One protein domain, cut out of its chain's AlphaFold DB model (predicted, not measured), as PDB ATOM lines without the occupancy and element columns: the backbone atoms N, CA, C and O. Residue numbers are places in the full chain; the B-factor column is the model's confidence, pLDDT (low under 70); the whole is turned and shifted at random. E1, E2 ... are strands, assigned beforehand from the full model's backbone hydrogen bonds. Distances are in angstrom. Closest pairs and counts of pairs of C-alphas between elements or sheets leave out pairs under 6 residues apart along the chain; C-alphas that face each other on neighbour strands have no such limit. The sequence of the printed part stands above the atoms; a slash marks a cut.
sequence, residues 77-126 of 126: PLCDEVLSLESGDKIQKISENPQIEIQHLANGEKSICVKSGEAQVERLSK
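AT A GLANCE: This is residues 77 to 126 of the 126 residues of an uncharacterized protein of Thiovulum sp. ES (UniProt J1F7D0). Two twisted ribbons of two strands each, the hairpin E2 and E3 and the pair E1 and E4, spread from each other like the arms of an open V, with the tight links E1 to E2 and E3 to E4 at its closed end. The stretch before E1 pairs briefly with E3 through residues 83 to 84, and residues 85 to 89 then cross the wide end of the V to E1. The printed part has 50 residues with four named strands, E1, E2, E3 and E4 in chain order, and no named helix; each ribbon is antiparallel. The class is all strand, though 24 of the 50 residues, under half, are in named strands. The whole is compact, with a radius of gyration of the C-alphas of 11.0 A, and flat, spanning 30 by 28 by 12 A.

IN THESE COORDINATES: Begin with E2, residues 99 to 104: find C-alpha 99 at (86.465, 152.737, 42.697), from where the strand runs 16.6 A to C-alpha 104. E3, residues 110 to 116, comes back over 19.1 A. Look next at E1, residues 90 to 93, which starts at C-alpha 90 at (71.210, 151.433, 38.185) and is 9.9 A long. E4, residues 119 to 125, runs 19.2 A to C-alpha 125 at (64.650, 149.686, 28.191).

HOW THE PARTS SIT: In the hairpin E2 and E3 the strands are antiparallel, with 156 degrees between their directions. Look at N 101 and O 113, 2.9 A apart, and N 111 and O 103, also 2.9 A, both within hydrogen-bond range. Residues 83 to 84 pair antiparallel with residues 111 to 112 of E3. E1 and E4 are antiparallel neighbours at 155 degrees; N 92 and O 120 are 2.8 A apart and N 122 and O 90 are 2.7 A apart, within hydrogen-bond range. E3 and E4 meet only through their link. E1 is apart from E2 and from E3. The closest C-alphas of E2 and E4 are those of Ile 100 and Ala 119, 8.0 A apart.

THE WHOLE: The two C-alphas farthest apart are those of Glu 96 and Asn 107, at 32.5 A. The printed part has no cut, and its last residue, 126, is the chain's last. The links between named strands are tight, while residues 77 to 89 hold no named element. The mean pLDDT of the printed part is 76.1; look for values under 70 at residue 87 and residues 125 to 126.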
ATOM      1  N   PRO A  77      83.249 150.890  31.776       76.88
ATOM      2  CA  PRO A  77      84.602 150.830  31.266       76.88
ATOM      3  C   PRO A  77      85.586 151.530  32.213       76.88
ATOM      4  O   PRO A  77      85.203 152.275  33.126       76.88
ATOM      5  N   LEU A  78      86.881 151.295  31.988       78.75
ATOM      6  CA  LEU A  78      87.949 152.032  32.665       78.75
ATOM      7  C   LEU A  78      87.873 153.524  32.314       78.75
ATOM      8  O   LEU A  78      87.356 153.884  31.262       78.75
ATOM      9  N   CYS A  79      88.421 154.399  33.162       75.50
ATOM     10  CA  CYS A  79      88.399 155.860  32.949       75.50
ATOM     11  C   CYS A  79      89.183 156.380  31.727       75.50
ATOM     12  O   CYS A  79      89.304 157.593  31.559       75.50
ATOM     13  N   ASP A  80      89.654 155.480  30.865       75.00
ATOM     14  CA  ASP A  80      90.151 155.780  29.521       75.00
ATOM     15  C   ASP A  80      89.012 155.847  28.479       75.00
ATOM     16  O   ASP A  80      89.182 156.413  27.399       75.00
ATOM     17  N   GLU A  81      87.836 155.312  28.814       72.31
ATOM     18  CA  GLU A  81      86.624 155.288  27.997       72.31
ATOM     19  C   GLU A  81      85.441 155.932  28.738       72.31
ATOM     20  O   GLU A  81      85.421 156.079  29.963       72.31
ATOM     21  N   VAL A  82      84.430 156.352  27.975       73.31
ATOM     22  CA  VAL A  82      83.293 157.123  28.485       73.31
ATOM     23  C   VAL A  82      82.013 156.313  28.313       73.31
ATOM     24  O   VAL A  82      81.591 156.062  27.187       73.31
ATOM     25  N   LEU A  83      81.360 155.962  29.423       78.12
ATOM     26  CA  LEU A  83      79.995 155.433  29.414       78.12
ATOM     27  C   LEU A  83      79.024 156.514  29.888       78.12
ATOM     28  O   LEU A  83      79.117 156.976  31.025       78.12
ATOM     29  N   SER A  84      78.094 156.918  29.026       79.69
ATOM     30  CA  SER A  84      77.062 157.902  29.369       79.69
ATOM     31  C   SER A  84      75.921 157.255  30.151       79.69
ATOM     32  O   SER A  84      75.372 156.230  29.739       79.69
ATOM     33  N   LEU A  85      75.553 157.879  31.271       73.81
ATOM     34  CA  LEU A  85      74.431 157.448  32.100       73.81
ATOM     35  C   LEU A  85      73.121 158.071  31.621       73.81
ATOM     36  O   LEU A  85      73.034 159.277  31.383       73.81
ATOM     37  N   GLU A  86      72.081 157.251  31.564       74.56
ATOM     38  CA  GLU A  86      70.712 157.648  31.262       74.56
ATOM     39  C   GLU A  86      69.842 157.643  32.524       74.56
ATOM     40  O   GLU A  86      70.140 157.025  33.550       74.56
ATOM     41  N   SER A  87      68.730 158.377  32.469       67.69
ATOM     42  CA  SER A  87      67.769 158.400  33.569       67.69
ATOM     43  C   SER A  87      67.112 157.026  33.721       67.69
ATOM     44  O   SER A  87      66.407 156.576  32.822       67.69
ATOM     45  N   GLY A  88      67.312 156.386  34.873       70.38
ATOM     46  CA  GLY A  88      66.829 155.028  35.147       70.38
ATOM     47  C   GLY A  88      67.939 153.983  35.248       70.38
ATOM     48  O   GLY A  88      67.666 152.874  35.706       70.38
ATOM     49  N   ASP A  89      69.174 154.351  34.911       75.25
ATOM     50  CA  ASP A  89      70.342 153.494  35.072       75.25
ATOM     51  C   ASP A  89      70.627 153.199  36.548       75.25
ATOM     52  O   ASP A  89      70.707 154.099  37.393       75.25
ATOM     53  N   LYS A  90      70.813 151.916  36.862       76.56
ATOM     54  CA  LYS A  90      71.210 151.433  38.185       76.56
ATOM     55  C   LYS A  90      72.624 150.890  38.131       76.56
ATOM     56  O   LYS A  90      72.924 150.017  37.333       76.56
ATOM     57  N   ILE A  91      73.488 151.360  39.018       78.31
ATOM     58  CA  ILE A  91      74.869 150.878  39.083       78.31
ATOM     59  C   ILE A  91      74.940 149.703  40.058       78.31
ATOM     60  O   ILE A  91      74.635 149.858  41.243       78.31
ATOM     61  N   GLN A  92      75.368 148.546  39.567       76.12
ATOM     62  CA  GLN A  92      75.662 147.361  40.356       76.12
ATOM     63  C   GLN A  92      77.171 147.207  40.543       76.12
ATOM     64  O   GLN A  92      77.951 147.249  39.594       76.12
ATOM     65  N   LYS A  93      77.585 147.032  41.795       74.38
ATOM     66  CA  LYS A  93      78.975 146.759  42.166       74.38
ATOM     67  C   LYS A  93      79.198 145.254  42.127       74.38
ATOM     68  O   LYS A  93      78.427 144.532  42.748       74.38
ATOM     69  N   ILE A  94      80.235 144.813  41.426       77.56
ATOM     70  CA  ILE A  94      80.545 143.385  41.272       77.56
ATOM     71  C   ILE A  94      81.727 143.012  42.158       77.56
ATOM     72  O   ILE A  94      81.689 142.013  42.864       77.56
ATOM     73  N   SER A  95      82.755 143.860  42.181       75.44
ATOM     74  CA  SER A  95      83.902 143.669  43.073       75.44
ATOM     75  C   SER A  95      83.630 144.167  44.499       75.44
ATOM     76  O   SER A  95      82.808 145.062  44.699       75.44
ATOM     77  N   GLU A  96      84.387 143.657  45.475       72.44
ATOM     78  CA  GLU A  96      84.300 144.059  46.891       72.44
ATOM     79  C   GLU A  96      84.629 145.544  47.129       72.44
ATOM     80  O   GLU A  96      84.118 146.156  48.067       72.44
ATOM     81  N   ASN A  97      85.465 146.153  46.277       71.56
ATOM     82  CA  ASN A  97      85.879 147.550  46.420       71.56
ATOM     83  C   ASN A  97      86.038 148.269  45.063       71.56
ATOM     84  O   ASN A  97      87.163 148.574  44.652       71.56
ATOM     85  N   PRO A  98      84.933 148.556  44.349       78.00
ATOM     86  CA  PRO A  98      84.998 149.246  43.076       78.00
ATOM     87  C   PRO A  98      85.172 150.744  43.311       78.00
ATOM     88  O   PRO A  98      84.357 151.398  43.972       78.00
ATOM     89  N   GLN A  99      86.226 151.302  42.731       80.62
ATOM     90  CA  GLN A  99      86.465 152.737  42.697       80.62
ATOM     91  C   GLN A  99      85.806 153.309  41.447       80.62
ATOM     92  O   GLN A  99      86.354 153.211  40.355       80.62
ATOM     93  N   ILE A 100      84.622 153.890  41.605       83.19
ATOM     94  CA  ILE A 100      83.841 154.467  40.507       83.19
ATOM     95  C   ILE A 100      83.987 155.987  40.536       83.19
ATOM     96  O   ILE A 100      83.898 156.603  41.599       83.19
ATOM     97  N   GLU A 101      84.167 156.593  39.369       79.94
ATOM     98  CA  GLU A 101      84.169 158.038  39.194       79.94
ATOM     99  C   GLU A 101      83.036 158.458  38.257       79.94
ATOM    100  O   GLU A 101      82.830 157.870  37.197       79.94
ATOM    101  N   ILE A 102      82.294 159.489  38.669       82.69
ATOM    102  CA  ILE A 102      81.266 160.125  37.844       82.69
ATOM    103  C   ILE A 102      81.821 161.462  37.378       82.69
ATOM    104  O   ILE A 102      82.081 162.352  38.194       82.69
ATOM    105  N   GLN A 103      81.978 161.613  36.071       78.88
ATOM    106  CA  GLN A 103      82.453 162.845  35.467       78.88
ATOM    107  C   GLN A 103      81.266 163.649  34.939       78.88
ATOM    108  O   GLN A 103      80.328 163.116  34.345       78.88
ATOM    109  N   HIS A 104      81.303 164.956  35.185       81.31
ATOM    110  CA  HIS A 104      80.325 165.891  34.645       81.31
ATOM    111  C   HIS A 104      80.923 166.507  33.390       81.31
ATOM    112  O   HIS A 104      81.898 167.257  33.460       81.31
ATOM    113  N   LEU A 105      80.359 166.156  32.243       77.25
ATOM    114  CA  LEU A 105      80.791 166.668  30.956       77.25
ATOM    115  C   LEU A 105      80.275 168.102  30.774       77.25
ATOM    116  O   LEU A 105      79.243 168.501  31.319       77.25
ATOM    117  N   ALA A 106      80.999 168.904  29.990       76.38
ATOM    118  CA  ALA A 106      80.679 170.320  29.774       76.38
ATOM    119  C   ALA A 106      79.314 170.549  29.088       76.38
ATOM    120  O   ALA A 106      78.756 171.640  29.174       76.38
ATOM    121  N   ASN A 107      78.773 169.523  28.427       76.38
ATOM    122  CA  ASN A 107      77.445 169.509  27.809       76.38
ATOM    123  C   ASN A 107      76.308 169.196  28.808       76.38
ATOM    124  O   ASN A 107      75.147 169.159  28.410       76.38
ATOM    125  N   GLY A 108      76.620 168.987  30.092       73.06
ATOM    126  CA  GLY A 108      75.650 168.618  31.124       73.06
ATOM    127  C   GLY A 108      75.358 167.117  31.205       73.06
ATOM    128  O   GLY A 108      74.593 166.703  32.077       73.06
ATOM    129  N   GLU A 109      75.971 166.299  30.347       77.19
ATOM    130  CA  GLU A 109      75.906 164.843  30.448       77.19
ATOM    131  C   GLU A 109      76.765 164.344  31.614       77.19
ATOM    132  O   GLU A 109      77.755 164.963  32.018       77.19
ATOM    133  N   LYS A 110      76.370 163.202  32.175       79.94
ATOM    134  CA  LYS A 110      77.134 162.513  33.213       79.94
ATOM    135  C   LYS A 110      77.687 161.237  32.619       79.94
ATOM    136  O   LYS A 110      76.919 160.414  32.120       79.94
ATOM    137  N   SER A 111      78.997 161.069  32.705       80.94
ATOM    138  CA  SER A 111      79.632 159.802  32.391       80.94
ATOM    139  C   SER A 111      80.098 159.102  33.653       80.94
ATOM    140  O   SER A 111      80.339 159.725  34.689       80.94
ATOM    141  N   ILE A 112      80.198 157.786  33.560       82.50
ATOM    142  CA  ILE A 112      80.709 156.922  34.609       82.50
ATOM    143  C   ILE A 112      81.891 156.125  34.081       82.50
ATOM    144  O   ILE A 112      81.896 155.683  32.932       82.50
ATOM    145  N   CYS A 113      82.885 155.935  34.936       81.56
ATOM    146  CA  CYS A 113      84.003 155.050  34.669       81.56
ATOM    147  C   CYS A 113      84.493 154.390  35.957       81.56
ATOM    148  O   CYS A 113      84.204 154.855  37.067       81.56
ATOM    149  N   VAL A 114      85.239 153.298  35.814       82.06
ATOM    150  CA  VAL A 114      85.862 152.589  36.931       82.06
ATOM    151  C   VAL A 114      87.374 152.845  36.937       82.06
ATOM    152  O   VAL A 114      88.045 152.788  35.910       82.06
ATOM    153  N   LYS A 115      87.926 153.168  38.107       78.94
ATOM    154  CA  LYS A 115      89.370 153.315  38.354       78.94
ATOM    155  C   LYS A 115      90.014 152.003  38.781       78.94
ATOM    156  O   LYS A 115      91.187 151.772  38.518       78.94
ATOM    157  N   SER A 116      89.257 151.180  39.499       72.56
ATOM    158  CA  SER A 116      89.698 149.895  40.036       72.56
ATOM    159  C   SER A 116      88.482 149.049  40.388       72.56
ATOM    160  O   SER A 116      87.492 149.588  40.884       72.56
ATOM    161  N   GLY A 117      88.584 147.734  40.210       76.75
ATOM    162  CA  GLY A 117      87.482 146.800  40.436       76.75
ATOM    163  C   GLY A 117      86.501 146.751  39.266       76.75
ATOM    164  O   GLY A 117      86.774 147.264  38.184       76.75
ATOM    165  N   GLU A 118      85.354 146.126  39.504       70.06
ATOM    166  CA  GLU A 118      84.352 145.832  38.480       70.06
ATOM    167  C   GLU A 118      82.971 146.318  38.918       70.06
ATOM    168  O   GLU A 118      82.548 146.142  40.071       70.06
ATOM    169  N   ALA A 119      82.264 146.942  37.980       74.75
ATOM    170  CA  ALA A 119      80.906 147.421  38.158       74.75
ATOM    171  C   ALA A 119      80.157 147.402  36.818       74.75
ATOM    172  O   ALA A 119      80.758 147.500  35.747       74.75
ATOM    173  N   GLN A 120      78.837 147.290  36.883       81.50
ATOM    174  CA  GLN A 120      77.944 147.279  35.729       81.50
ATOM    175  C   GLN A 120      76.824 148.302  35.911       81.50
ATOM    176  O   GLN A 120      76.449 148.652  37.029       81.50
ATOM    177  N   VAL A 121      76.276 148.774  34.802       79.50
ATOM    178  CA  VAL A 121      75.056 149.568  34.730       79.50
ATOM    179  C   VAL A 121      73.937 148.674  34.231       79.50
ATOM    180  O   VAL A 121      74.011 148.102  33.155       79.50
ATOM    181  N   GLU A 122      72.880 148.573  35.010       78.38
ATOM    182  CA  GLU A 122      71.620 147.992  34.603       78.38
ATOM    183  C   GLU A 122      70.706 149.097  34.080       78.38
ATOM    184  O   GLU A 122      70.297 149.989  34.827       78.38
ATOM    185  N   ARG A 123      70.362 149.003  32.800       76.38
ATOM    186  CA  ARG A 123      69.408 149.869  32.121       76.38
ATOM    187  C   ARG A 123      68.126 149.099  31.851       76.38
ATOM    188  O   ARG A 123      68.159 147.982  31.342       76.38
ATOM    189  N   LEU A 124      66.996 149.708  32.190       71.06
ATOM    190  CA  LEU A 124      65.680 149.193  31.822       71.06
ATOM    191  C   LEU A 124      65.222 149.915  30.558       71.06
ATOM    192  O   LEU A 124      64.860 151.092  30.610       71.06
ATOM    193  N   SER A 125      65.237 149.207  29.436       61.94
ATOM    194  CA  SER A 125      64.650 149.686  28.191       61.94
ATOM    195  C   SER A 125      63.139 149.442  28.232       61.94
ATOM    196  O   SER A 125      62.692 148.327  28.512       61.94
ATOM    197  N   LYS A 126      62.366 150.516  28.031       57.00
ATOM    198  CA  LYS A 126      60.895 150.514  27.970       57.00
ATOM    199  C   LYS A 126      60.390 150.346  26.547       57.00
ATOM    200  O   LYS A 126      61.080 150.847  25.632       57.00
TER     201      LYS A 126